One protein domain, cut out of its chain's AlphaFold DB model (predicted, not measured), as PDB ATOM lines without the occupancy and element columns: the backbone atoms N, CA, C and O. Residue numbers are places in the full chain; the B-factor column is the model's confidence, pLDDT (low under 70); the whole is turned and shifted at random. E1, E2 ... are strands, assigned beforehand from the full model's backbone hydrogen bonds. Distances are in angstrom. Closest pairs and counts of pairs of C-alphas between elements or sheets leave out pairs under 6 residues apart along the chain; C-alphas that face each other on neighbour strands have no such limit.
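AT A GLANCE: This is residues 58 to 139 of the 811 residues of the protein "PA14 domain-containing protein" of Dactylellina haptotyla (strain CBS 200.50) (UniProt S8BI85). This is a small, loosely formed sandwich of two twisted sheets, with E1, E6, E7, E10, E3 and E4 making one wall and E2, E5, E8 and E9 the other, and the chain passing to and fro between them. The hairpin E11 and E12 extends the second wall beyond E2. You have 82 printed residues with twelve named strands, E1 to E12 in chain order, and no named helix; the class is all strand, and each sheet is antiparallel. The whole is compact, with a radius of gyration of the C-alphas of 11.0 A, and rounded, spanning 27 by 27 by 20 A.

HOW THE PARTS SIT: Start with the largest sheet, strongly twisted, whose order is E1, residues 58 to 60; E6, 93 to 98; E7, 101 to 103; E10, 122 to 125; E3, 72 to 75; and E4, 78 to 81. E1 and E4 are its edge strands. Look along E6 for staggered pairing: its residues 93 to 95 pair with E1, with N 59 and O 94 2.8 A apart, and its residues 95 to 98 pair with E7, with N 103 and O 95 2.8 A apart. Next, N 102 of E7 is 2.9 A from O 123 of E10, and N 124 of E10 is 2.8 A from O 74 of E3. In the hairpin of E3 and E4, N 80 and O 73 are 2.8 A apart. The second sheet runs E2, residues 65 to 67; E5, 86 to 89; E8, 108 to 111; and E9, 114 to 117. Find N 87 and O 66 2.8 A apart between E2 and E5, N 88 and O 110 2.8 A apart between E5 and E8, and N 116 and O 109 2.8 A apart in the hairpin of E8 and E9. Strands of the two sheets stay apart, for instance E5 and E10. Last comes the hairpin of E11, residues 129 to 132, and E12, 135 to 138, antiparallel at 152 degrees, with N 132 and O 135 2.8 A apart. The closest C-alphas of E2 and E11 are those of Met 66 and Val 132, 4.8 A apart; E2 and E12 are near each other.

IN THESE COORDINATES: Find C-alpha 58, where E1 begins, at (36.625, 55.723, 3.060). E6, the longest strand, runs 15.6 A from C-alpha 93 at (35.340, 49.354, 1.406). E1, E2 and E7 measure 6.4, 7.1 and 6.9 A; E3 and E4 10.0 A each, E5 and E8 10.2 A each, E9 9.9 A, E10 10.1 A, E11 9.8 A and E12 9.7 A. E12 ends at C-alpha 138, (37.690, 54.348, 14.824).

THE WHOLE: The two C-alphas farthest apart are those of Gly 77 and Ala 134, 29.2 A. The printed part has no cut, and the links between its named strands are tight. The mean pLDDT of the printed part is 87.2; residue 62 alone is under 70.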
ATOM      1  N   PRO A  58      36.552  57.126   3.450       76.88
ATOM      2  CA  PRO A  58      36.625  55.723   3.060       76.88
ATOM      3  C   PRO A  58      37.460  54.932   4.074       76.88
ATOM      4  O   PRO A  58      38.612  55.260   4.351       76.88
ATOM      5  N   VAL A  59      36.869  53.870   4.611       74.94
ATOM      6  CA  VAL A  59      37.509  52.902   5.501       74.94
ATOM      7  C   VAL A  59      37.686  51.605   4.722       74.94
ATOM      8  O   VAL A  59      36.714  50.941   4.351       74.94
ATOM      9  N   TYR A  60      38.943  51.252   4.468       77.62
ATOM     10  CA  TYR A  60      39.316  50.016   3.790       77.62
ATOM     11  C   TYR A  60      39.452  48.883   4.807       77.62
ATOM     12  O   TYR A  60      40.236  48.967   5.752       77.62
ATOM     13  N   LEU A  61      38.694  47.810   4.602       75.94
ATOM     14  CA  LEU A  61      38.776  46.594   5.394       75.94
ATOM     15  C   LEU A  61      39.752  45.607   4.722       75.94
ATOM     16  O   LEU A  61      39.527  45.234   3.568       75.94
ATOM     17  N   PRO A  62      40.787  45.093   5.417       62.31
ATOM     18  CA  PRO A  62      41.650  44.030   4.880       62.31
ATOM     19  C   PRO A  62      40.927  42.680   4.699       62.31
ATOM     20  O   PRO A  62      41.482  41.758   4.108       62.31
ATOM     21  N   ARG A  63      39.697  42.537   5.210       73.19
ATOM     22  CA  ARG A  63      38.801  41.388   5.003       73.19
ATOM     23  C   ARG A  63      37.373  41.898   4.832       73.19
ATOM     24  O   ARG A  63      37.031  42.937   5.377       73.19
ATOM     25  N   THR A  64      36.505  41.145   4.163       82.62
ATOM     26  CA  THR A  64      35.063  41.458   4.099       82.62
ATOM     27  C   THR A  64      34.344  41.323   5.447       82.62
ATOM     28  O   THR A  64      33.178  41.697   5.552       82.62
ATOM     29  N   THR A  65      35.007  40.797   6.482       86.56
ATOM     30  CA  THR A  65      34.458  40.630   7.830       86.56
ATOM     31  C   THR A  65      34.886  41.734   8.794       86.56
ATOM     32  O   THR A  65      36.064  42.081   8.883       86.56
ATOM     33  N   MET A  66      33.933  42.239   9.580       91.81
ATOM     34  CA  MET A  66      34.167  43.164  10.693       91.81
ATOM     35  C   MET A  66      33.267  42.820  11.885       91.81
ATOM     36  O   MET A  66      32.147  42.349  11.709       91.81
ATOM     37  N   THR A  67      33.727  43.093  13.100       93.31
ATOM     38  CA  THR A  67      32.928  42.990  14.322       93.31
ATOM     39  C   THR A  67      32.404  44.369  14.704       93.31
ATOM     40  O   THR A  67      33.168  45.304  14.948       93.31
ATOM     41  N   LEU A  68      31.082  44.489  14.752       94.00
ATOM     42  CA  LEU A  68      30.368  45.664  15.235       94.00
ATOM     43  C   LEU A  68      30.483  45.788  16.766       94.00
ATOM     44  O   LEU A  68      30.511  44.767  17.455       94.00
ATOM     45  N   PRO A  69      30.466  47.014  17.326       89.31
ATOM     46  CA  PRO A  69      30.565  47.231  18.774       89.31
ATOM     47  C   PRO A  69      29.327  46.725  19.536       89.31
ATOM     48  O   PRO A  69      29.386  46.499  20.739       89.31
ATOM     49  N   GLN A  70      28.200  46.534  18.844       92.56
ATOM     50  CA  GLN A  70      26.970  45.957  19.382       92.56
ATOM     51  C   GLN A  70      26.300  45.061  18.333       92.56
ATOM     52  O   GLN A  70      26.494  45.243  17.131       92.56
ATOM     53  N   LYS A  71      25.451  44.125  18.780       93.62
ATOM     54  CA  LYS A  71      24.602  43.305  17.893       93.62
ATOM     55  C   LYS A  71      23.432  44.077  17.263       93.62
ATOM     56  O   LYS A  71      22.753  43.535  16.399       93.62
ATOM     57  N   VAL A  72      23.160  45.308  17.701       94.12
ATOM     58  CA  VAL A  72      22.060  46.134  17.181       94.12
ATOM     59  C   VAL A  72      22.609  47.190  16.226       94.12
ATOM     60  O   VAL A  72      23.524  47.940  16.567       94.12
ATOM     61  N   ILE A  73      22.006  47.270  15.042       95.44
ATOM     62  CA  ILE A  73      22.203  48.357  14.076       95.44
ATOM     63  C   ILE A  73      20.879  49.079  13.832       95.44
ATOM     64  O   ILE A  73      19.809  48.508  14.027       95.44
ATOM     65  N   THR A  74      20.931  50.322  13.362       95.12
ATOM     66  CA  THR A  74      19.745  51.049  12.884       95.12
ATOM     67  C   THR A  74      19.866  51.326  11.392       95.12
ATOM     68  O   THR A  74      20.842  51.927  10.948       95.12
ATOM     69  N   ASN A  75      18.863  50.925  10.612       94.81
ATOM     70  CA  ASN A  75      18.776  51.174   9.174       94.81
ATOM     71  C   ASN A  75      17.457  51.894   8.858       94.81
ATOM     72  O   ASN A  75      16.391  51.454   9.284       94.81
ATOM     73  N   SER A  76      17.530  53.038   8.171       89.38
ATOM     74  CA  SER A  76      16.381  53.931   7.905       89.38
ATOM     75  C   SER A  76      15.491  54.215   9.133       89.38
ATOM     76  O   SER A  76      14.271  54.288   9.025       89.38
ATOM     77  N   GLY A  77      16.100  54.357  10.315       87.62
ATOM     78  CA  GLY A  77      15.403  54.617  11.584       87.62
ATOM     79  C   GLY A  77      14.817  53.384  12.287       87.62
ATOM     80  O   GLY A  77      14.355  53.511  13.417       87.62
ATOM     81  N   LYS A  78      14.866  52.190  11.682       90.81
ATOM     82  CA  LYS A  78      14.446  50.933  12.319       90.81
ATOM     83  C   LYS A  78      15.649  50.202  12.922       90.81
ATOM     84  O   LYS A  78      16.630  49.953  12.223       90.81
ATOM     85  N   ALA A  79      15.546  49.815  14.193       93.56
ATOM     86  CA  ALA A  79      16.513  48.932  14.840       93.56
ATOM     87  C   ALA A  79      16.410  47.494  14.295       93.56
ATOM     88  O   ALA A  79      15.312  46.972  14.076       93.56
ATOM     89  N   ILE A  80      17.558  46.856  14.086       95.44
ATOM     90  CA  ILE A  80      17.714  45.477  13.620       95.44
ATOM     91  C   ILE A  80      18.709  44.793  14.560       95.44
ATOM     92  O   ILE A  80      19.868  45.200  14.646       95.44
ATOM     93  N   THR A  81      18.254  43.752  15.257       95.81
ATOM     94  CA  THR A  81      19.110  42.901  16.092       95.81
ATOM     95  C   THR A  81      19.680  41.775  15.240       95.81
ATOM     96  O   THR A  81      18.934  40.963  14.697       95.81
ATOM     97  N   LEU A  82      21.003  41.725  15.132       95.00
ATOM     98  CA  LEU A  82      21.742  40.681  14.436       95.00
ATOM     99  C   LEU A  82      22.033  39.507  15.395       95.00
ATOM    100  O   LEU A  82      22.272  39.733  16.584       95.00
ATOM    101  N   PRO A  83      22.076  38.248  14.917       92.81
ATOM    102  CA  PRO A  83      22.413  37.097  15.763       92.81
ATOM    103  C   PRO A  83      23.862  37.155  16.284       92.81
ATOM    104  O   PRO A  83      24.144  36.719  17.404       92.81
ATOM    105  N   ALA A  84      24.774  37.757  15.514       92.50
ATOM    106  CA  ALA A  84      26.173  37.984  15.864       92.50
ATOM    107  C   ALA A  84      26.578  39.441  15.582       92.50
ATOM    108  O   ALA A  84      26.008  40.087  14.707       92.50
ATOM    109  N   SER A  85      27.572  39.945  16.317       92.06
ATOM    110  CA  SER A  85      28.220  41.239  16.055       92.06
ATOM    111  C   SER A  85      29.278  41.148  14.951       92.06
ATOM    112  O   SER A  85      29.546  42.146  14.288       92.06
ATOM    113  N   LEU A  86      29.854  39.962  14.727       94.06
ATOM    114  CA  LEU A  86      30.649  39.659  13.539       94.06
ATOM    115  C   LEU A  86      29.733  39.636  12.308       94.06
ATOM    116  O   LEU A  86      28.815  38.812  12.230       94.06
ATOM    117  N   VAL A  87      30.007  40.530  11.359       93.00
ATOM    118  CA  VAL A  87      29.289  40.656  10.089       93.00
ATOM    119  C   VAL A  87      30.229  40.501   8.896       93.00
ATOM    120  O   VAL A  87      31.390  40.904   8.957       93.00
ATOM    121  N   THR A  88      29.709  39.959   7.797       91.69
ATOM    122  CA  THR A  88      30.375  39.899   6.488       91.69
ATOM    123  C   THR A  88      29.683  40.858   5.525       91.69
ATOM    124  O   THR A  88      28.456  40.855   5.420       91.69
ATOM    125  N   LEU A  89      30.456  41.667   4.807       90.06
ATOM    126  CA  LEU A  89      29.982  42.600   3.786       90.06
ATOM    127  C   LEU A  89      30.245  42.052   2.378       90.06
ATOM    128  O   LEU A  89      31.209  41.322   2.159       90.06
ATOM    129  N   HIS A  90      29.446  42.477   1.398       81.38
ATOM    130  CA  HIS A  90      29.657  42.152  -0.025       81.38
ATOM    131  C   HIS A  90      30.731  43.029  -0.708       81.38
ATOM    132  O   HIS A  90      30.783  43.138  -1.928       81.38
ATOM    133  N   GLY A  91      31.623  43.643   0.073       76.56
ATOM    134  CA  GLY A  91      32.755  44.433  -0.415       76.56
ATOM    135  C   GLY A  91      33.739  44.796   0.701       76.56
ATOM    136  O   GLY A  91      33.428  44.670   1.884       76.56
ATOM    137  N   SER A  92      34.938  45.241   0.324       76.81
ATOM    138  CA  SER A  92      36.053  45.552   1.238       76.81
ATOM    139  C   SER A  92      36.180  47.033   1.615       76.81
ATOM    140  O   SER A  92      37.090  47.398   2.350       76.81
ATOM    141  N   THR A  93      35.306  47.909   1.115       78.88
ATOM    142  CA  THR A  93      35.340  49.354   1.406       78.88
ATOM    143  C   THR A  93      33.995  49.791   1.964       78.88
ATOM    144  O   THR A  93      32.956  49.427   1.419       78.88
ATOM    145  N   LEU A  94      34.010  50.583   3.033       85.69
ATOM    146  CA  LEU A  94      32.831  51.246   3.593       85.69
ATOM    147  C   LEU A  94      33.132  52.731   3.823       85.69
ATOM    148  O   LEU A  94      34.295  53.126   3.834       85.69
ATOM    149  N   VAL A  95      32.113  53.571   4.003       84.75
ATOM    150  CA  VAL A  95      32.303  55.024   4.187       84.75
ATOM    151  C   VAL A  95      31.819  55.466   5.566       84.75
ATOM    152  O   VAL A  95      30.641  55.316   5.886       84.75
ATOM    153  N   ALA A  96      32.708  56.052   6.366       82.81
ATOM    154  CA  ALA A  96      32.383  56.709   7.628       82.81
ATOM    155  C   ALA A  96      31.683  58.055   7.353       82.81
ATOM    156  O   ALA A  96      32.335  59.047   7.029       82.81
ATOM    157  N   ALA A  97      30.348  58.064   7.439       76.44
ATOM    158  CA  ALA A  97      29.474  59.199   7.103       76.44
ATOM    159  C   ALA A  97      29.028  60.031   8.326       76.44
ATOM    160  O   ALA A  97      28.465  61.116   8.188       76.44
ATOM    161  N   ALA A  98      29.261  59.507   9.529       79.62
ATOM    162  CA  ALA A  98      29.243  60.211  10.809       79.62
ATOM    163  C   ALA A  98      29.998  59.352  11.837       79.62
ATOM    164  O   ALA A  98      30.312  58.197  11.557       79.62
ATOM    165  N   SER A  99      30.225  59.867  13.048       77.88
ATOM    166  CA  SER A  99      30.997  59.184  14.103       77.88
ATOM    167  C   SER A  99      30.438  57.823  14.540       77.88
ATOM    168  O   SER A  99      31.144  57.057  15.184       77.88
ATOM    169  N   ASN A 100      29.192  57.504  14.186       89.75
ATOM    170  CA  ASN A 100      28.565  56.195  14.373       89.75
ATOM    171  C   ASN A 100      27.773  55.719  13.134       89.75
ATOM    172  O   ASN A 100      26.907  54.852  13.267       89.75
ATOM    173  N   GLN A 101      28.021  56.279  11.941       89.94
ATOM    174  CA  GLN A 101      27.294  55.923  10.712       89.94
ATOM    175  C   GLN A 101      28.215  55.436   9.599       89.94
ATOM    176  O   GLN A 101      29.180  56.110   9.235       89.94
ATOM    177  N   LEU A 102      27.861  54.287   9.024       90.81
ATOM    178  CA  LEU A 102      28.604  53.618   7.959       90.81
ATOM    179  C   LEU A 102      27.726  53.486   6.716       90.81
ATOM    180  O   LEU A 102      26.597  53.002   6.808       90.81
ATOM    181  N   VAL A 103      28.248  53.853   5.549       91.00
ATOM    182  CA  VAL A 103      27.721  53.380   4.264       91.00
ATOM    183  C   VAL A 103      28.412  52.066   3.944       91.00
ATOM    184  O   VAL A 103      29.629  52.033   3.770       91.00
ATOM    185  N   LEU A 104      27.640  50.990   3.886       90.81
ATOM    186  CA  LEU A 104      28.101  49.686   3.430       90.81
ATOM    187  C   LEU A 104      28.323  49.694   1.899       90.81
ATOM    188  O   LEU A 104      27.683  50.488   1.204       90.81
ATOM    189  N   PRO A 105      29.187  48.818   1.354       83.31
ATOM    190  CA  PRO A 105      29.422  48.727  -0.093       83.31
ATOM    191  C   PRO A 105      28.184  48.291  -0.895       83.31
ATOM    192  O   PRO A 105      28.112  48.547  -2.092       83.31
ATOM    193  N   ASP A 106      27.208  47.660  -0.238       86.38
ATOM    194  CA  ASP A 106      25.928  47.233  -0.804       86.38
ATOM    195  C   ASP A 106      24.803  47.391   0.248       86.38
ATOM    196  O   ASP A 106      25.065  47.722   1.408       86.38
ATOM    197  N   ASN A 107      23.538  47.170  -0.122       90.75
ATOM    198  CA  ASN A 107      22.428  47.081   0.828       90.75
ATOM    199  C   ASN A 107      22.335  45.726   1.563       90.75
ATOM    200  O   ASN A 107      21.412  45.550   2.357       90.75
ATOM    201  N   THR A 108      23.264  44.789   1.354       89.56
ATOM    202  CA  THR A 108      23.305  43.506   2.069       89.56
ATOM    203  C   THR A 108      24.471  43.384   3.056       89.56
ATOM    204  O   THR A 108      25.582  43.872   2.836       89.56
ATOM    205  N   LEU A 109      24.223  42.674   4.158       92.31
ATOM    206  CA  LEU A 109      25.253  42.132   5.050       92.31
ATOM    207  C   LEU A 109      24.868  40.720   5.494       92.31
ATOM    208  O   LEU A 109      23.695  40.356   5.464       92.31
ATOM    209  N   GLN A 110      25.835  39.929   5.946       93.88
ATOM    210  CA  GLN A 110      25.584  38.646   6.604       93.88
ATOM    211  C   GLN A 110      25.981  38.723   8.076       93.88
ATOM    212  O   GLN A 110      27.005  39.315   8.400       93.88
ATOM    213  N   ALA A 111      25.208  38.105   8.965       93.81
ATOM    214  CA  ALA A 111      25.522  37.991  10.387       93.81
ATOM    215  C   ALA A 111      25.063  36.623  10.903       93.81
ATOM    216  O   ALA A 111      23.931  36.216  10.646       93.81
ATOM    217  N   GLY A 112      25.932  35.892  11.611       91.38
ATOM    218  CA  GLY A 112      25.607  34.557  12.143       91.38
ATOM    219  C   GLY A 112      25.104  33.557  11.087       91.38
ATOM    220  O   GLY A 112      24.203  32.776  11.371       91.38
ATOM    221  N   GLY A 113      25.623  33.633   9.855       88.69
ATOM    222  CA  GLY A 113      25.201  32.794   8.723       88.69
ATOM    223  C   GLY A 113      23.899  33.219   8.024       88.69
ATOM    224  O   GLY A 113      23.540  32.626   7.012       88.69
ATOM    225  N   GLN A 114      23.200  34.250   8.511       91.25
ATOM    226  CA  GLN A 114      21.977  34.777   7.893       91.25
ATOM    227  C   GLN A 114      22.270  36.047   7.086       91.25
ATOM    228  O   GLN A 114      23.035  36.900   7.534       91.25
ATOM    229  N   THR A 115      21.649  36.194   5.911       92.56
ATOM    230  CA  THR A 115      21.760  37.410   5.081       92.56
ATOM    231  C   THR A 115      20.642  38.394   5.423       92.56
ATOM    232  O   THR A 115      19.470  38.028   5.436       92.56
ATOM    233  N   PHE A 116      21.008  39.651   5.659       90.88
ATOM    234  CA  PHE A 116      20.114  40.763   5.959       90.88
ATOM    235  C   PHE A 116      20.107  41.743   4.783       90.88
ATOM    236  O   PHE A 116      21.083  42.458   4.559       90.88
ATOM    237  N   THR A 117      18.992  41.796   4.053       93.81
ATOM    238  CA  THR A 117      18.740  42.838   3.048       93.81
ATOM    239  C   THR A 117      18.207  44.089   3.739       93.81
ATOM    240  O   THR A 117      17.168  44.058   4.403       93.81
ATOM    241  N   LEU A 118      18.925  45.196   3.596       92.44
ATOM    242  CA  LEU A 118      18.610  46.482   4.203       92.44
ATOM    243  C   LEU A 118      17.803  47.368   3.246       92.44
ATOM    244  O   LEU A 118      17.879  47.250   2.026       92.44
ATOM    245  N   SER A 119      17.088  48.348   3.801       88.62
ATOM    246  CA  SER A 119      16.352  49.365   3.023       88.62
ATOM    247  C   SER A 119      17.258  50.401   2.327       88.62
ATOM    248  O   SER A 119      16.778  51.329   1.677       88.62
ATOM    249  N   GLY A 120      18.574  50.262   2.484       88.12
ATOM    250  CA  GLY A 120      19.625  51.099   1.914       88.12
ATOM    251  C   GLY A 120      20.950  50.849   2.637       88.12
ATOM    252  O   GLY A 120      20.950  50.339   3.755       88.12
ATOM    253  N   SER A 121      22.071  51.221   2.024       88.81
ATOM    254  CA  SER A 121      23.425  50.926   2.523       88.81
ATOM    255  C   SER A 121      23.866  51.719   3.763       88.81
ATOM    256  O   SER A 121      24.842  51.341   4.403       88.81
ATOM    257  N   LEU A 122      23.175  52.804   4.138       92.00
ATOM    258  CA  LEU A 122      23.505  53.581   5.341       92.00
ATOM    259  C   LEU A 122      22.973  52.891   6.609       92.00
ATOM    260  O   LEU A 122      21.759  52.743   6.783       92.00
ATOM    261  N   ILE A 123      23.874  52.542   7.524       93.81
ATOM    262  CA  ILE A 123      23.562  52.039   8.867       93.81
ATOM    263  C   ILE A 123      24.105  52.979   9.947       93.81
ATOM    264  O   ILE A 123      25.097  53.674   9.749       93.81
ATOM    265  N   THR A 124      23.461  52.981  11.112       93.31
ATOM    266  CA  THR A 124      24.003  53.535  12.363       93.31
ATOM    267  C   THR A 124      24.347  52.380  13.302       93.31
ATOM    268  O   THR A 124      23.561  51.435  13.413       93.31
ATOM    269  N   ILE A 125      25.501  52.443  13.961       94.00
ATOM    270  CA  ILE A 125      26.031  51.397  14.848       94.00
ATOM    271  C   ILE A 125      26.060  51.869  16.310       94.00
ATOM    272  O   ILE A 125      26.129  53.064  16.589       94.00
ATOM    273  N   GLY A 126      26.014  50.929  17.259       87.12
ATOM    274  CA  GLY A 126      26.012  51.203  18.705       87.12
ATOM    275  C   GLY A 126      27.367  51.612  19.304       87.12
ATOM    276  O   GLY A 126      27.695  51.186  20.406       87.12
ATOM    277  N   GLY A 127      28.188  52.374  18.579       86.25
ATOM    278  CA  GLY A 127      29.523  52.798  19.017       86.25
ATOM    279  C   GLY A 127      30.257  53.622  17.957       86.25
ATOM    280  O   GLY A 127      29.718  53.879  16.883       86.25
ATOM    281  N   THR A 128      31.488  54.035  18.262       84.38
ATOM    282  CA  THR A 128      32.312  54.924  17.415       84.38
ATOM    283  C   THR A 128      33.491  54.220  16.735       84.38
ATOM    284  O   THR A 128      34.432  54.863  16.273       84.38
ATOM    285  N   TYR A 129      33.465  52.889  16.683       85.56
ATOM    286  CA  TYR A 129      34.513  52.047  16.109       85.56
ATOM    287  C   TYR A 129      33.923  50.748  15.544       85.56
ATOM    288  O   TYR A 129      32.798  50.372  15.874       85.56
ATOM    289  N   VAL A 130      34.708  50.041  14.732       89.88
ATOM    290  CA  VAL A 130      34.513  48.624  14.375       89.88
ATOM    291  C   VAL A 130      35.824  47.868  14.599       89.88
ATOM    292  O   VAL A 130      36.891  48.474  14.551       89.88
ATOM    293  N   VAL A 131      35.777  46.560  14.847       84.69
ATOM    294  CA  VAL A 131      36.989  45.737  15.025       84.69
ATOM    295  C   VAL A 131      37.192  44.845  13.803       84.69
ATOM    296  O   VAL A 131      36.287  44.120  13.399       84.69
ATOM    297  N   VAL A 132      38.377  44.889  13.198       85.25
ATOM    298  CA  VAL A 132      38.680  44.232  11.917       85.25
ATOM    299  C   VAL A 132      40.017  43.519  12.039       85.25
ATOM    300  O   VAL A 132      41.024  44.150  12.345       85.25
ATOM    301  N   ALA A 133      40.033  42.195  11.847       75.62
ATOM    302  CA  ALA A 133      41.213  41.354  12.097       75.62
ATOM    303  C   ALA A 133      41.890  41.664  13.459       75.62
ATOM    304  O   ALA A 133      43.088  41.926  13.526       75.62
ATOM    305  N   ALA A 134      41.080  41.690  14.527       73.56
ATOM    306  CA  ALA A 134      41.446  42.056  15.904       73.56
ATOM    307  C   ALA A 134      41.956  43.500  16.136       73.56
ATOM    308  O   ALA A 134      42.256  43.853  17.271       73.56
ATOM    309  N   ARG A 135      41.994  44.374  15.118       73.12
ATOM    310  CA  ARG A 135      42.347  45.798  15.275       73.12
ATOM    311  C   ARG A 135      41.107  46.686  15.355       73.12
ATOM    312  O   ARG A 135      40.224  46.595  14.504       73.12
ATOM    313  N   THR A 136      41.059  47.579  16.337       81.94
ATOM    314  CA  THR A 136      40.012  48.604  16.456       81.94
ATOM    315  C   THR A 136      40.241  49.718  15.436       81.94
ATOM    316  O   THR A 136      41.262  50.401  15.476       81.94
ATOM    317  N   ILE A 137      39.279  49.925  14.539       80.00
ATOM    318  CA  ILE A 137      39.246  51.038  13.589       80.00
ATOM    319  C   ILE A 137      38.219  52.065  14.090       80.00
ATOM    320  O   ILE A 137      37.025  51.744  14.126       80.00
ATOM    321  N   PRO A 138      38.629  53.287  14.481       80.44
ATOM    322  CA  PRO A 138      37.690  54.348  14.824       80.44
ATOM    323  C   PRO A 138      36.921  54.806  13.578       80.44
ATOM    324  O   PRO A 138      37.452  54.804  12.469       80.44
ATOM    325  N   ILE A 139      35.677  55.236  13.766       82.62
ATOM    326  CA  ILE A 139      34.827  55.802  12.715       82.62
ATOM    327  C   ILE A 139      34.903  57.334  12.817       82.62
ATOM    328  O   ILE A 139      34.226  57.928  13.662       82.62
TER     329      ILE A 139